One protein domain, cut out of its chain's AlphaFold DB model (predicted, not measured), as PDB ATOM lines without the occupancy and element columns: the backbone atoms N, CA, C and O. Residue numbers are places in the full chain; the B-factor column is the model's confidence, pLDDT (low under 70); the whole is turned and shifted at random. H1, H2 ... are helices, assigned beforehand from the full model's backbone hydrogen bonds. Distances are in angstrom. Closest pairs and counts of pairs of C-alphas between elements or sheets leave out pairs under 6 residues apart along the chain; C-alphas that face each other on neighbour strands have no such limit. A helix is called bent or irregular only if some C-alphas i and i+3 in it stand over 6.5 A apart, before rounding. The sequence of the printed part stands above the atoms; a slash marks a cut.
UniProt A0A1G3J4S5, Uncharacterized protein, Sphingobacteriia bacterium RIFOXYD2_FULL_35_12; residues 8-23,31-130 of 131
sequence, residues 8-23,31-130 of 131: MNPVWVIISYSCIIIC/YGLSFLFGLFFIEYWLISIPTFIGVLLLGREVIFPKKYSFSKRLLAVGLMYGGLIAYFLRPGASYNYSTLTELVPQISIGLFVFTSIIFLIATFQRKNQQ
ATOM      1  N   MET A   8     306.502 309.392 259.066       71.62
ATOM      2  CA  MET A   8     307.920 309.019 259.154       71.62
ATOM      3  C   MET A   8     308.089 307.770 260.044       71.62
ATOM      4  O   MET A   8     307.622 307.753 261.185       71.62
ATOM      5  N   ASN A   9     308.719 306.718 259.516       77.56
ATOM      6  CA  ASN A   9     309.010 305.486 260.255       77.56
ATOM      7  C   ASN A   9     310.364 305.630 260.987       77.56
ATOM      8  O   ASN A   9     311.332 306.022 260.331       77.56
ATOM      9  N   PRO A  10     310.469 305.312 262.296       78.12
ATOM     10  CA  PRO A  10     311.739 305.354 263.035       78.12
ATOM     11  C   PRO A  10     312.861 304.524 262.387       78.12
ATOM     12  O   PRO A  10     314.033 304.850 262.558       78.12
ATOM     13  N   VAL A  11     312.526 303.514 261.574       78.50
ATOM     14  CA  VAL A  11     313.493 302.729 260.785       78.50
ATOM     15  C   VAL A  11     314.385 303.606 259.900       78.50
ATOM     16  O   VAL A  11     315.566 303.309 259.765       78.50
ATOM     17  N   TRP A  12     313.886 304.715 259.345       80.06
ATOM     18  CA  TRP A  12     314.701 305.604 258.502       80.06
ATOM     19  C   TRP A  12     315.813 306.313 259.283       80.06
ATOM     20  O   TRP A  12     316.901 306.540 258.755       80.06
ATOM     21  N   VAL A  13     315.557 306.625 260.556       80.94
ATOM     22  CA  VAL A  13     316.553 307.206 261.465       80.94
ATOM     23  C   VAL A  13     317.606 306.157 261.823       80.94
ATOM     24  O   VAL A  13     318.795 306.453 261.827       80.94
ATOM     25  N   ILE A  14     317.181 304.910 262.055       78.69
ATOM     26  CA  ILE A  14     318.090 303.790 262.333       78.69
ATOM     27  C   ILE A  14     318.981 303.505 261.121       78.69
ATOM     28  O   ILE A  14     320.194 303.441 261.271       78.69
ATOM     29  N   ILE A  15     318.404 303.379 259.923       77.31
ATOM     30  CA  ILE A  15     319.156 303.078 258.697       77.31
ATOM     31  C   ILE A  15     320.170 304.182 258.392       77.31
ATOM     32  O   ILE A  15     321.335 303.876 258.167       77.31
ATOM     33  N   SER A  16     319.758 305.455 258.415       76.44
ATOM     34  CA  SER A  16     320.677 306.570 258.135       76.44
ATOM     35  C   SER A  16     321.814 306.647 259.151       76.44
ATOM     36  O   SER A  16     322.961 306.861 258.767       76.44
ATOM     37  N   TYR A  17     321.530 306.380 260.425       76.12
ATOM     38  CA  TYR A  17     322.555 306.264 261.452       76.12
ATOM     39  C   TYR A  17     323.513 305.098 261.187       76.12
ATOM     40  O   TYR A  17     324.732 305.265 261.229       76.12
ATOM     41  N   SER A  18     322.975 303.919 260.863       72.12
ATOM     42  CA  SER A  18     323.775 302.746 260.519       72.12
ATOM     43  C   SER A  18     324.659 302.997 259.300       72.12
ATOM     44  O   SER A  18     325.802 302.560 259.314       72.12
ATOM     45  N   CYS A  19     324.199 303.739 258.290       70.88
ATOM     46  CA  CYS A  19     325.025 304.124 257.143       70.88
ATOM     47  C   CYS A  19     326.255 304.943 257.557       70.88
ATOM     48  O   CYS A  19     327.330 304.708 257.023       70.88
ATOM     49  N   ILE A  20     326.142 305.838 258.545       69.88
ATOM     50  CA  ILE A  20     327.298 306.610 259.040       69.88
ATOM     51  C   ILE A  20     328.318 305.688 259.708       69.88
ATOM     52  O   ILE A  20     329.514 305.790 259.446       69.88
ATOM     53  N   ILE A  21     327.837 304.768 260.545       65.00
ATOM     54  CA  ILE A  21     328.696 303.810 261.245       65.00
ATOM     55  C   ILE A  21     329.352 302.832 260.254       65.00
ATOM     56  O   ILE A  21     330.537 302.540 260.401       65.00
ATOM     57  N   ILE A  22     328.610 302.371 259.234       60.78
ATOM     58  CA  ILE A  22     329.058 301.406 258.212       60.78
ATOM     59  C   ILE A  22     330.011 302.028 257.187       60.78
ATOM     60  O   ILE A  22     330.898 301.340 256.695       60.78
ATOM     61  N   CYS A  23     329.847 303.310 256.853       56.34
ATOM     62  CA  CYS A  23     330.757 304.024 255.954       56.34
ATOM     63  C   CYS A  23     332.108 304.372 256.604       56.34
ATOM     64  O   CYS A  23     332.990 304.895 255.928       56.34
ATOM     65  N   TYR A  31     329.701 295.050 260.039       47.50
ATOM     66  CA  TYR A  31     329.260 295.866 261.181       47.50
ATOM     67  C   TYR A  31     328.260 295.202 262.128       47.50
ATOM     68  O   TYR A  31     328.302 295.498 263.314       47.50
ATOM     69  N   GLY A  32     327.423 294.259 261.678       47.88
ATOM     70  CA  GLY A  32     326.641 293.431 262.613       47.88
ATOM     71  C   GLY A  32     327.549 292.599 263.533       47.88
ATOM     72  O   GLY A  32     327.293 292.472 264.728       47.88
ATOM     73  N   LEU A  33     328.670 292.123 262.984       41.12
ATOM     74  CA  LEU A  33     329.726 291.398 263.685       41.12
ATOM     75  C   LEU A  33     330.659 292.335 264.465       41.12
ATOM     76  O   LEU A  33     331.038 291.978 265.564       41.12
ATOM     77  N   SER A  34     330.968 293.545 263.992       44.97
ATOM     78  CA  SER A  34     331.749 294.576 264.694       44.97
ATOM     79  C   SER A  34     330.963 295.215 265.840       44.97
ATOM     80  O   SER A  34     331.555 295.636 266.822       44.97
ATOM     81  N   PHE A  35     329.632 295.252 265.748       50.59
ATOM     82  CA  PHE A  35     328.715 295.638 266.822       50.59
ATOM     83  C   PHE A  35     328.655 294.560 267.913       50.59
ATOM     84  O   PHE A  35     328.697 294.887 269.097       50.59
ATOM     85  N   LEU A  36     328.666 293.277 267.525       49.66
ATOM     86  CA  LEU A  36     328.858 292.148 268.443       49.66
ATOM     87  C   LEU A  36     330.284 292.113 269.032       49.66
ATOM     88  O   LEU A  36     330.437 291.936 270.232       49.66
ATOM     89  N   PHE A  37     331.331 292.354 268.240       40.31
ATOM     90  CA  PHE A  37     332.730 292.415 268.694       40.31
ATOM     91  C   PHE A  37     333.015 293.654 269.558       40.31
ATOM     92  O   PHE A  37     333.805 293.584 270.495       40.31
ATOM     93  N   GLY A  38     332.338 294.777 269.304       45.66
ATOM     94  CA  GLY A  38     332.413 296.004 270.102       45.66
ATOM     95  C   GLY A  38     331.743 295.891 271.476       45.66
ATOM     96  O   GLY A  38     332.033 296.700 272.355       45.66
ATOM     97  N   LEU A  39     330.897 294.873 271.686       43.56
ATOM     98  CA  LEU A  39     330.435 294.443 273.012       43.56
ATOM     99  C   LEU A  39     331.482 293.584 273.748       43.56
ATOM    100  O   LEU A  39     331.415 293.478 274.966       43.56
ATOM    101  N   PHE A  40     332.471 293.008 273.054       41.31
ATOM    102  CA  PHE A  40     333.533 292.189 273.657       41.31
ATOM    103  C   PHE A  40     334.864 292.941 273.861       41.31
ATOM    104  O   PHE A  40     335.637 292.566 274.737       41.31
ATOM    105  N   PHE A  41     335.134 294.022 273.118       43.22
ATOM    106  CA  PHE A  41     336.343 294.844 273.281       43.22
ATOM    107  C   PHE A  41     336.091 296.097 274.137       43.22
ATOM    108  O   PHE A  41     335.370 297.002 273.719       43.22
ATOM    109  N   ILE A  42     336.761 296.188 275.294       43.84
ATOM    110  CA  ILE A  42     336.677 297.294 276.275       43.84
ATOM    111  C   ILE A  42     336.864 298.689 275.645       43.84
ATOM    112  O   ILE A  42     336.193 299.636 276.047       43.84
ATOM    113  N   GLU A  43     337.706 298.826 274.617       47.12
ATOM    114  CA  GLU A  43     337.934 300.106 273.924       47.12
ATOM    115  C   GLU A  43     336.698 300.676 273.208       47.12
ATOM    116  O   GLU A  43     336.630 301.880 272.964       47.12
ATOM    117  N   TYR A  44     335.725 299.834 272.852       53.50
ATOM    118  CA  TYR A  44     334.540 300.243 272.092       53.50
ATOM    119  C   TYR A  44     333.291 300.423 272.966       53.50
ATOM    120  O   TYR A  44     332.293 300.957 272.481       53.50
ATOM    121  N   TRP A  45     333.344 300.042 274.250       52.22
ATOM    122  CA  TRP A  45     332.189 300.019 275.159       52.22
ATOM    123  C   TRP A  45     331.526 301.386 275.360       52.22
ATOM    124  O   TRP A  45     330.301 301.494 275.336       52.22
ATOM    125  N   LEU A  46     332.311 302.453 275.517       55.91
ATOM    126  CA  LEU A  46     331.768 303.791 275.799       55.91
ATOM    127  C   LEU A  46     330.952 304.369 274.631       55.91
ATOM    128  O   LEU A  46     330.018 305.138 274.855       55.91
ATOM    129  N   ILE A  47     331.269 303.975 273.395       60.81
ATOM    130  CA  ILE A  47     330.594 304.441 272.174       60.81
ATOM    131  C   ILE A  47     329.471 303.470 271.781       60.81
ATOM    132  O   ILE A  47     328.410 303.895 271.314       60.81
ATOM    133  N   SER A  48     329.669 302.164 271.991       63.06
ATOM    134  CA  SER A  48     328.716 301.125 271.591       63.06
ATOM    135  C   SER A  48     327.461 301.107 272.463       63.06
ATOM    136  O   SER A  48     326.373 300.907 271.928       63.06
ATOM    137  N   ILE A  49     327.565 301.399 273.763       68.81
ATOM    138  CA  ILE A  49     326.428 301.377 274.701       68.81
ATOM    139  C   ILE A  49     325.342 302.420 274.363       68.81
ATOM    140  O   ILE A  49     324.196 302.016 274.150       68.81
ATOM    141  N   PRO A  50     325.626 303.738 274.278       69.81
ATOM    142  CA  PRO A  50     324.589 304.731 273.970       69.81
ATOM    143  C   PRO A  50     323.997 304.510 272.574       69.81
ATOM    144  O   PRO A  50     322.784 304.602 272.388       69.81
ATOM    145  N   THR A  51     324.835 304.107 271.621       71.81
ATOM    146  CA  THR A  51     324.427 303.730 270.267       71.81
ATOM    147  C   THR A  51     323.440 302.559 270.264       71.81
ATOM    148  O   THR A  51     322.356 302.649 269.685       71.81
ATOM    149  N   PHE A  52     323.786 301.472 270.957       71.44
ATOM    150  CA  PHE A  52     322.976 300.262 271.082       71.44
ATOM    151  C   PHE A  52     321.634 300.555 271.752       71.44
ATOM    152  O   PHE A  52     320.582 300.159 271.247       71.44
ATOM    153  N   ILE A  53     321.655 301.302 272.859       78.12
ATOM    154  CA  ILE A  53     320.443 301.681 273.585       78.12
ATOM    155  C   ILE A  53     319.554 302.561 272.696       78.12
ATOM    156  O   ILE A  53     318.358 302.298 272.599       78.12
ATOM    157  N   GLY A  54     320.111 303.555 271.997       78.38
ATOM    158  CA  GLY A  54     319.354 304.413 271.080       78.38
ATOM    159  C   GLY A  54     318.661 303.628 269.959       78.38
ATOM    160  O   GLY A  54     317.452 303.779 269.748       78.38
ATOM    161  N   VAL A  55     319.391 302.716 269.308       79.69
ATOM    162  CA  VAL A  55     318.852 301.840 268.253       79.69
ATOM    163  C   VAL A  55     317.789 300.887 268.802       79.69
ATOM    164  O   VAL A  55     316.728 300.755 268.194       79.69
ATOM    165  N   LEU A  56     318.012 300.262 269.962       80.44
ATOM    166  CA  LEU A  56     317.017 299.392 270.594       80.44
ATOM    167  C   LEU A  56     315.749 300.147 270.987       80.44
ATOM    168  O   LEU A  56     314.644 299.619 270.835       80.44
ATOM    169  N   LEU A  57     315.885 301.370 271.499       81.12
ATOM    170  CA  LEU A  57     314.737 302.173 271.888       81.12
ATOM    171  C   LEU A  57     313.875 302.509 270.657       81.12
ATOM    172  O   LEU A  57     312.669 302.245 270.680       81.12
ATOM    173  N   LEU A  58     314.476 302.973 269.554       80.44
ATOM    174  CA  LEU A  58     313.740 303.206 268.301       80.44
ATOM    175  C   LEU A  58     313.226 301.908 267.658       80.44
ATOM    176  O   LEU A  58     312.104 301.880 267.157       80.44
ATOM    177  N   GLY A  59     313.985 300.812 267.715       77.50
ATOM    178  CA  GLY A  59     313.547 299.502 267.224       77.50
ATOM    179  C   GLY A  59     312.324 298.983 267.984       77.50
ATOM    180  O   GLY A  59     311.382 298.457 267.393       77.50
ATOM    181  N   ARG A  60     312.263 299.222 269.297       78.94
ATOM    182  CA  ARG A  60     311.094 298.884 270.119       78.94
ATOM    183  C   ARG A  60     309.869 299.730 269.771       78.94
ATOM    184  O   ARG A  60     308.751 299.240 269.926       78.94
ATOM    185  N   GLU A  61     310.046 300.959 269.289       80.75
ATOM    186  CA  GLU A  61     308.941 301.764 268.754       80.75
ATOM    187  C   GLU A  61     308.351 301.153 267.477       80.75
ATOM    188  O   GLU A  61     307.134 301.201 267.304       80.75
ATOM    189  N   VAL A  62     309.174 300.536 266.620       78.31
ATOM    190  CA  VAL A  62     308.693 299.834 265.414       78.31
ATOM    191  C   VAL A  62     307.719 298.719 265.794       78.31
ATOM    192  O   VAL A  62     306.660 298.588 265.186       78.31
ATOM    193  N   ILE A  63     308.057 297.948 266.831       76.75
ATOM    194  CA  ILE A  63     307.251 296.810 267.294       76.75
ATOM    195  C   ILE A  63     306.045 297.288 268.124       76.75
ATOM    196  O   ILE A  63     304.943 296.754 267.998       76.75
ATOM    197  N   PHE A  64     306.221 298.316 268.965       78.12
ATOM    198  CA  PHE A  64     305.202 298.801 269.907       78.12
ATOM    199  C   PHE A  64     304.975 300.326 269.810       78.12
ATOM    200  O   PHE A  64     305.242 301.060 270.772       78.12
ATOM    201  N   PRO A  65     304.396 300.829 268.703       70.94
ATOM    202  CA  PRO A  65     304.322 302.267 268.421       70.94
ATOM    203  C   PRO A  65     303.452 303.050 269.414       70.94
ATOM    204  O   PRO A  65     303.715 304.220 269.690       70.94
ATOM    205  N   LYS A  66     302.432 302.407 270.000       70.88
ATOM    206  CA  LYS A  66     301.482 303.040 270.936       70.88
ATOM    207  C   LYS A  66     302.045 303.268 272.348       70.88
ATOM    208  O   LYS A  66     301.443 304.006 273.116       70.88
ATOM    209  N   LYS A  67     303.180 302.652 272.710       69.06
ATOM    210  CA  LYS A  67     303.784 302.752 274.061       69.06
ATOM    211  C   LYS A  67     304.956 303.743 274.143       69.06
ATOM    212  O   LYS A  67     305.537 303.933 275.218       69.06
ATOM    213  N   TYR A  68     305.321 304.359 273.018       74.06
ATOM    214  CA  TYR A  68     306.478 305.243 272.913       74.06
ATOM    215  C   TYR A  68     306.085 306.716 272.991       74.06
ATOM    216  O   TYR A  68     305.622 307.304 272.010       74.06
ATOM    217  N   SER A  69     306.300 307.313 274.166       82.88
ATOM    218  CA  SER A  69     306.113 308.745 274.399       82.88
ATOM    219  C   SER A  69     307.176 309.575 273.675       82.88
ATOM    220  O   SER A  69     308.285 309.100 273.427       82.88
ATOM    221  N   PHE A  70     306.853 310.838 273.379       84.12
ATOM    222  CA  PHE A  70     307.777 311.785 272.744       84.12
ATOM    223  C   PHE A  70     309.137 311.847 273.460       84.12
ATOM    224  O   PHE A  70     310.167 311.767 272.801       84.12
ATOM    225  N   SER A  71     309.153 311.881 274.797       85.25
ATOM    226  CA  SER A  71     310.391 311.927 275.587       85.25
ATOM    227  C   SER A  71     311.293 310.710 275.357       85.25
ATOM    228  O   SER A  71     312.507 310.864 275.284       85.25
ATOM    229  N   LYS A  72     310.724 309.507 275.183       85.12
ATOM    230  CA  LYS A  72     311.512 308.299 274.877       85.12
ATOM    231  C   LYS A  72     312.114 308.349 273.472       85.12
ATOM    232  O   LYS A  72     313.222 307.869 273.278       85.12
ATOM    233  N   ARG A  73     311.406 308.950 272.511       84.56
ATOM    234  CA  ARG A  73     311.913 309.149 271.142       84.56
ATOM    235  C   ARG A  73     313.033 310.178 271.108       84.56
ATOM    236  O   ARG A  73     314.056 309.937 270.480       84.56
ATOM    237  N   LEU A  74     312.852 311.287 271.826       89.50
ATOM    238  CA  LEU A  74     313.873 312.318 271.986       89.50
ATOM    239  C   LEU A  74     315.130 311.749 272.653       89.50
ATOM    240  O   LEU A  74     316.228 311.972 272.157       89.50
ATOM    241  N   LEU A  75     314.964 310.958 273.719       88.88
ATOM    242  CA  LEU A  75     316.067 310.260 274.378       88.88
ATOM    243  C   LEU A  75     316.782 309.298 273.419       88.88
ATOM    244  O   LEU A  75     318.004 309.309 273.358       88.88
ATOM    245  N   ALA A  76     316.040 308.493 272.653       84.94
ATOM    246  CA  ALA A  76     316.626 307.533 271.723       84.94
ATOM    247  C   ALA A  76     317.454 308.217 270.623       84.94
ATOM    248  O   ALA A  76     318.599 307.838 270.393       84.94
ATOM    249  N   VAL A  77     316.911 309.274 270.005       88.44
ATOM    250  CA  VAL A  77     317.644 310.093 269.026       88.44
ATOM    251  C   VAL A  77     318.854 310.767 269.679       88.44
ATOM    252  O   VAL A  77     319.943 310.737 269.116       88.44
ATOM    253  N   GLY A  78     318.699 311.321 270.885       86.81
ATOM    254  CA  GLY A  78     319.789 311.957 271.629       86.81
ATOM    255  C   GLY A  78     320.937 310.999 271.952       86.81
ATOM    256  O   GLY A  78     322.097 311.362 271.787       86.81
ATOM    257  N   LEU A  79     320.632 309.757 272.332       84.62
ATOM    258  CA  LEU A  79     321.632 308.711 272.560       84.62
ATOM    259  C   LEU A  79     322.389 308.346 271.278       84.62
ATOM    260  O   LEU A  79     323.603 308.156 271.323       84.62
ATOM    261  N   MET A  80     321.702 308.313 270.134       83.62
ATOM    262  CA  MET A  80     322.345 308.094 268.834       83.62
ATOM    263  C   MET A  80     323.284 309.256 268.471       83.62
ATOM    264  O   MET A  80     324.417 309.006 268.068       83.62
ATOM    265  N   TYR A  81     322.879 310.512 268.696       85.12
ATOM    266  CA  TYR A  81     323.775 311.673 268.551       85.12
ATOM    267  C   TYR A  81     324.968 311.614 269.510       85.12
ATOM    268  O   TYR A  81     326.092 311.872 269.091       85.12
ATOM    269  N   GLY A  82     324.749 311.239 270.773       80.31
ATOM    270  CA  GLY A  82     325.821 311.066 271.755       80.31
ATOM    271  C   GLY A  82     326.838 310.009 271.320       80.31
ATOM    272  O   GLY A  82     328.041 310.257 271.379       80.31
ATOM    273  N   GLY A  83     326.363 308.875 270.794       74.50
ATOM    274  CA  GLY A  83     327.213 307.852 270.184       74.50
ATOM    275  C   GLY A  83     327.995 308.374 268.976       74.50
ATOM    276  O   GLY A  83     329.181 308.091 268.849       74.50
ATOM    277  N   LEU A  84     327.367 309.195 268.130       76.50
ATOM    278  CA  LEU A  84     328.004 309.813 266.960       76.50
ATOM    279  C   LEU A  84     329.110 310.812 267.350       76.50
ATOM    280  O   LEU A  84     330.190 310.808 266.767       76.50
ATOM    281  N   ILE A  85     328.862 311.653 268.357       77.00
ATOM    282  CA  ILE A  85     329.842 312.622 268.872       77.00
ATOM    283  C   ILE A  85     331.027 311.886 269.500       77.00
ATOM    284  O   ILE A  85     332.177 312.192 269.192       77.00
ATOM    285  N   ALA A  86     330.761 310.880 270.337       72.31
ATOM    286  CA  ALA A  86     331.808 310.065 270.945       72.31
ATOM    287  C   ALA A  86     332.623 309.294 269.889       72.31
ATOM    288  O   ALA A  86     333.834 309.134 270.035       72.31
ATOM    289  N   TYR A  87     331.973 308.872 268.801       69.94
ATOM    290  CA  TYR A  87     332.624 308.261 267.648       69.94
ATOM    291  C   TYR A  87     333.577 309.228 266.925       69.94
ATOM    292  O   TYR A  87     334.690 308.826 266.591       69.94
ATOM    293  N   PHE A  88     333.206 310.500 266.744       70.19
ATOM    294  CA  PHE A  88     334.070 311.500 266.095       70.19
ATOM    295  C   PHE A  88     335.194 312.048 266.977       70.19
ATOM    296  O   PHE A  88     336.227 312.455 266.457       70.19
ATOM    297  N   LEU A  89     335.012 312.077 268.297       69.19
ATOM    298  CA  LEU A  89     336.009 312.613 269.227       69.19
ATOM    299  C   LEU A  89     337.129 311.620 269.573       69.19
ATOM    300  O   LEU A  89     338.028 311.976 270.333       69.19
ATOM    301  N   ARG A  90     337.094 310.383 269.059       63.16
ATOM    302  CA  ARG A  90     338.084 309.354 269.403       63.16
ATOM    303  C   ARG A  90     339.434 309.634 268.715       63.16
ATOM    304  O   ARG A  90     339.522 309.520 267.492       63.16
ATOM    305  N   PRO A  91     340.511 309.921 269.469       54.62
ATOM    306  CA  PRO A  91     341.837 310.137 268.898       54.62
ATOM    307  C   PRO A  91     342.460 308.815 268.427       54.62
ATOM    308  O   PRO A  91     342.268 307.770 269.047       54.62
ATOM    309  N   GLY A  92     343.222 308.847 267.330       52.09
ATOM    310  CA  GLY A  92     344.024 307.705 266.858       52.09
ATOM    311  C   GLY A  92     343.243 306.570 266.189       52.09
ATOM    312  O   GLY A  92     343.842 305.677 265.593       52.09
ATOM    313  N   ALA A  93     341.913 306.616 266.200       52.44
ATOM    314  CA  ALA A  93     341.135 305.842 265.256       52.44
ATOM    315  C   ALA A  93     341.434 306.446 263.869       52.44
ATOM    316  O   ALA A  93     341.350 307.658 263.701       52.44
ATOM    317  N   SER A  94     341.754 305.640 262.856       46.97
ATOM    318  CA  SER A  94     341.939 306.052 261.442       46.97
ATOM    319  C   SER A  94     340.743 306.811 260.822       46.97
ATOM    320  O   SER A  94     340.753 307.190 259.657       46.97
ATOM    321  N   TYR A  95     339.730 307.054 261.640       50.78
ATOM    322  CA  TYR A  95     338.506 307.808 261.493       50.78
ATOM    323  C   TYR A  95     338.703 309.258 261.918       50.78
ATOM    324  O   TYR A  95     337.883 309.807 262.658       50.78
ATOM    325  N   ASN A  96     339.793 309.889 261.488       46.59
ATOM    326  CA  ASN A  96     339.927 311.316 261.704       46.59
ATOM    327  C   ASN A  96     338.990 312.032 260.724       46.59
ATOM    328  O   ASN A  96     339.393 312.576 259.703       46.59
ATOM    329  N   TYR A  97     337.702 312.040 261.064       51.78
ATOM    330  CA  TYR A  97     336.721 312.948 260.490       51.78
ATOM    331  C   TYR A  97     337.045 314.407 260.814       51.78
ATOM    332  O   TYR A  97     336.331 315.287 260.348       51.78
ATOM    333  N   SER A  98     338.143 314.693 261.529       42.59
ATOM    334  CA  SER A  98     338.713 316.036 261.633       42.59
ATOM    335  C   SER A  98     338.948 316.687 260.271       42.59
ATOM    336  O   SER A  98     339.064 317.907 260.213       42.59
ATOM    337  N   THR A  99     339.024 315.912 259.183       47.78
ATOM    338  CA  THR A  99     339.092 316.475 257.836       47.78
ATOM    339  C   THR A  99     337.734 316.598 257.149       47.78
ATOM    340  O   THR A  99     337.641 317.392 256.222       47.78
ATOM    341  N   LEU A 100     336.673 315.879 257.561       53.78
ATOM    342  CA  LEU A 100     335.359 315.841 256.884       53.78
ATOM    343  C   LEU A 100     335.464 315.735 255.345       53.78
ATOM    344  O   LEU A 100     334.519 316.060 254.645       53.78
ATOM    345  N   THR A 101     336.589 315.303 254.778       55.75
ATOM    346  CA  THR A 101     336.879 315.478 253.346       55.75
ATOM    347  C   THR A 101     336.155 314.463 252.473       55.75
ATOM    348  O   THR A 101     336.058 314.646 251.262       55.75
ATOM    349  N   GLU A 102     335.644 313.387 253.068       61.31
ATOM    350  CA  GLU A 102     334.934 312.347 252.337       61.31
ATOM    351  C   GLU A 102     333.442 312.683 252.209       61.31
ATOM    352  O   GLU A 102     332.719 312.855 253.193       61.31
ATOM    353  N   LEU A 103     332.977 312.742 250.960       65.62
ATOM    354  CA  LEU A 103     331.606 313.097 250.591       65.62
ATOM    355  C   LEU A 103     330.561 312.138 251.197       65.62
ATOM    356  O   LEU A 103     329.484 312.560 251.612       65.62
ATOM    357  N   VAL A 104     330.869 310.839 251.263       65.12
ATOM    358  CA  VAL A 104     329.914 309.795 251.676       65.12
ATOM    359  C   VAL A 104     329.508 309.926 253.155       65.12
ATOM    360  O   VAL A 104     328.306 309.939 253.447       65.12
ATOM    361  N   PRO A 105     330.445 310.094 254.101       66.19
ATOM    362  CA  PRO A 105     330.111 310.385 255.492       66.19
ATOM    363  C   PRO A 105     329.369 311.707 255.692       66.19
ATOM    364  O   PRO A 105     328.406 311.734 256.454       66.19
ATOM    365  N   GLN A 106     329.735 312.779 254.979       71.31
ATOM    366  CA  GLN A 106     329.004 314.052 255.050       71.31
ATOM    367  C   GLN A 106     327.538 313.898 254.622       71.31
ATOM    368  O   GLN A 106     326.633 314.350 255.327       71.31
ATOM    369  N   ILE A 107     327.292 313.219 253.496       76.44
ATOM    370  CA  ILE A 107     325.935 312.948 253.003       76.44
ATOM    371  C   ILE A 107     325.171 312.078 254.006       76.44
ATOM    372  O   ILE A 107     324.004 312.349 254.290       76.44
ATOM    373  N   SER A 108     325.823 311.071 254.586       75.00
ATOM    374  CA  SER A 108     325.207 310.175 255.571       75.00
ATOM    375  C   SER A 108     324.831 310.915 256.862       75.00
ATOM    376  O   SER A 108     323.723 310.732 257.368       75.00
ATOM    377  N   ILE A 109     325.695 311.816 257.348       81.25
ATOM    378  CA  ILE A 109     325.400 312.714 258.476       81.25
ATOM    379  C   ILE A 109     324.222 313.623 258.124       81.25
ATOM    380  O   ILE A 109     323.270 313.709 258.898       81.25
ATOM    381  N   GLY A 110     324.238 314.250 256.945       83.25
ATOM    382  CA  GLY A 110     323.139 315.094 256.475       83.25
ATOM    383  C   GLY A 110     321.803 314.344 256.430       83.25
ATOM    384  O   GLY A 110     320.792 314.851 256.917       83.25
ATOM    385  N   LEU A 111     321.804 313.104 255.935       84.75
ATOM    386  CA  LEU A 111     320.627 312.230 255.910       84.75
ATOM    387  C   LEU A 111     320.145 311.857 257.317       84.75
ATOM    388  O   LEU A 111     318.939 311.854 257.571       84.75
ATOM    389  N   PHE A 112     321.047 311.574 258.255       86.69
ATOM    390  CA  PHE A 112     320.669 311.286 259.639       86.69
ATOM    391  C   PHE A 112     320.094 312.515 260.353       86.69
ATOM    392  O   PHE A 112     319.048 312.430 261.003       86.69
ATOM    393  N   VAL A 113     320.716 313.682 260.185       88.88
ATOM    394  CA  VAL A 113     320.215 314.947 260.739       88.88
ATOM    395  C   VAL A 113     318.831 315.255 260.176       88.88
ATOM    396  O   VAL A 113     317.882 315.487 260.926       88.88
ATOM    397  N   PHE A 114     318.671 315.162 258.859       89.44
ATOM    398  CA  PHE A 114     317.397 315.410 258.200       89.44
ATOM    399  C   PHE A 114     316.302 314.437 258.657       89.44
ATOM    400  O   PHE A 114     315.210 314.858 259.047       89.44
ATOM    401  N   THR A 115     316.586 313.131 258.665       87.62
ATOM    402  CA  THR A 115     315.591 312.121 259.059       87.62
ATOM    403  C   THR A 115     315.229 312.215 260.542       87.62
ATOM    404  O   THR A 115     314.051 312.073 260.877       87.62
ATOM    405  N   SER A 116     316.191 312.505 261.425       88.81
ATOM    406  CA  SER A 116     315.944 312.681 262.863       88.81
ATOM    407  C   SER A 116     315.078 313.911 263.159       88.81
ATOM    408  O   SER A 116     314.114 313.801 263.921       88.81
ATOM    409  N   ILE A 117     315.332 315.047 262.500       90.31
ATOM    410  CA  ILE A 117     314.507 316.261 262.630       90.31
ATOM    411  C   ILE A 117     313.074 315.989 262.167       90.31
ATOM    412  O   ILE A 117     312.122 316.247 262.908       90.31
ATOM    413  N   ILE A 118     312.901 315.418 260.970       88.88
ATOM    414  CA  ILE A 118     311.564 315.129 260.434       88.88
ATOM    415  C   ILE A 118     310.812 314.154 261.341       88.88
ATOM    416  O   ILE A 118     309.626 314.349 261.609       88.88
ATOM    417  N   PHE A 119     311.491 313.127 261.848       87.50
ATOM    418  CA  PHE A 119     310.904 312.154 262.762       87.50
ATOM    419  C   PHE A 119     310.414 312.790 264.075       87.50
ATOM    420  O   PHE A 119     309.301 312.494 264.537       87.50
ATOM    421  N   LEU A 120     311.197 313.700 264.661       88.12
ATOM    422  CA  LEU A 120     310.813 314.410 265.881       88.12
ATOM    423  C   LEU A 120     309.659 315.392 265.633       88.12
ATOM    424  O   LEU A 120     308.697 315.386 266.405       88.12
ATOM    425  N   ILE A 121     309.684 316.157 264.533       88.38
ATOM    426  CA  ILE A 121     308.584 317.061 264.141       88.38
ATOM    427  C   ILE A 121     307.291 316.267 263.921       88.38
ATOM    428  O   ILE A 121     306.242 316.618 264.468       88.38
ATOM    429  N   ALA A 122     307.359 315.162 263.173       83.56
ATOM    430  CA  ALA A 122     306.212 314.296 262.919       83.56
ATOM    431  C   ALA A 122     305.635 313.716 264.219       83.56
ATOM    432  O   ALA A 122     304.415 313.605 264.370       83.56
ATOM    433  N   THR A 123     306.496 313.374 265.181       83.25
ATOM    434  CA  THR A 123     306.053 312.903 266.497       83.25
ATOM    435  C   THR A 123     305.391 314.025 267.299       83.25
ATOM    436  O   THR A 123     304.332 313.803 267.889       83.25
ATOM    437  N   PHE A 124     305.971 315.226 267.317       83.50
ATOM    438  CA  PHE A 124     305.417 316.367 268.045       83.50
ATOM    439  C   PHE A 124     304.024 316.752 267.528       83.50
ATOM    440  O   PHE A 124     303.085 316.898 268.308       83.50
ATOM    441  N   GLN A 125     303.849 316.796 266.205       82.50
ATOM    442  CA  GLN A 125     302.550 317.065 265.584       82.50
ATOM    443  C   GLN A 125     301.489 316.013 265.934       82.50
ATOM    444  O   GLN A 125     300.322 316.361 266.106       82.50
ATOM    445  N   ARG A 126     301.871 314.733 266.045       76.19
ATOM    446  CA  ARG A 126     300.956 313.667 266.489       76.19
ATOM    447  C   ARG A 126     300.556 313.835 267.951       76.19
ATOM    448  O   ARG A 126     299.387 313.649 268.262       76.19
ATOM    449  N   LYS A 127     301.501 314.202 268.824       75.19
ATOM    450  CA  LYS A 127     301.224 314.457 270.246       75.19
ATOM    451  C   LYS A 127     300.180 315.569 270.411       75.19
ATOM    452  O   LYS A 127     299.231 315.384 271.156       75.19
ATOM    453  N   ASN A 128     300.316 316.669 269.667       72.38
ATOM    454  CA  ASN A 128     299.393 317.811 269.747       72.38
ATOM    455  C   ASN A 128     298.020 317.557 269.094       72.38
ATOM    456  O   ASN A 128     297.118 318.357 269.279       72.38
ATOM    457  N   GLN A 129     297.856 316.488 268.308       67.62
ATOM    458  CA  GLN A 129     296.557 316.075 267.746       67.62
ATOM    459  C   GLN A 129     295.801 315.093 268.655       67.62
ATOM    460  O   GLN A 129     294.672 314.727 268.342       67.62
ATOM    461  N   GLN A 130     296.436 314.613 269.729       59.56
ATOM    462  CA  GLN A 130     295.872 313.658 270.691       59.56
ATOM    463  C   GLN A 130     295.619 314.277 272.075       59.56
ATOM    464  O   GLN A 130     295.142 313.570 272.960       59.56
TER     465      GLN A 130
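This is residues 8 to 23 and 31 to 130 of the 131 residues of an uncharacterized protein of Sphingobacteriia bacterium RIFOXYD2_FULL_35_12 (UniProt A0A1G3J4S5). Four helices stand as an up-and-down bundle, each running against the one before it: H1, H3, H4 and H5 lie lengthwise side by side, and in cross-section they come round in that order. The short H2 sits outside this bundle, slanting off the first part of H3, and a long link from H4 to H5, residues 89 to 102, loops at the same end of the bundle. The printed part has 116 residues with five named helices, H1 to H5 in chain order, and no named strand; its class is all helix. It is compact, with a radius of gyration of the C-alphas of 14.8 A, yet elongated in outline, spanning 49 by 31 by 19 A.

Start at H5, residues 103 to 128, the longest helix. Look from Phe 112 to Ser 16 of H1, residues 10 to 22: their C-alphas, the closest of the two helices, are 5.0 A apart, and the helices touch at a shallow tilt of 20 degrees, opposite ways. Through its residues 116 to 127 alone, H5 also touches H4, residues 70 to 88, in a helical hairpin tilted by 15 degrees; the closest C-alphas, of Thr 123 and Phe 70, are 6.6 A apart. H4 forms another helical hairpin with H3, residues 42 to 63, the hub, where the closest C-alphas, of Ala 76 and Gly 54, are 4.2 A apart. H1 touches H3 with residues 10 to 14 alone; the closest C-alphas, of Pro 10 and Leu 58, are 6.0 A apart. H2, residues 31 to 38, touches H3 at a steep tilt of 49 degrees, with C-alphas 38 and 44 closest at 5.1 A. H3 and H5 are apart. Every O i to N i+4 pair is within hydrogen-bond range in H1, H2, H4 and H5; in H3 it is 14 of 18.

Find C-alpha 103 at (331.606, 313.097, 250.591); from there H5 runs 37.8 A to C-alpha 128 at (299.393, 317.811, 269.747). H1 begins at C-alpha 10, (311.739, 305.354, 263.035), and runs 18.4 A. H2 is 9.5 A long, H3 30.8 A and H4 27.1 A. H3 has a kink of 41 degrees near residue 49 and is irregular: C-alphas 43 and 46 are 7.4 A apart.

Look for the farthest C-alphas at Gly 92 and Gln 130, 48.7 A apart. Residues 24 to 30 are not printed, and C-alphas 23 and 31 are 9.8 A apart across the cut. The link H2 to H3 is tight, H3 to H4 short and H4 to H5 long. The mean pLDDT of the printed part is 70.5; among the residues under 70 are 31 to 50 and 89 to 105.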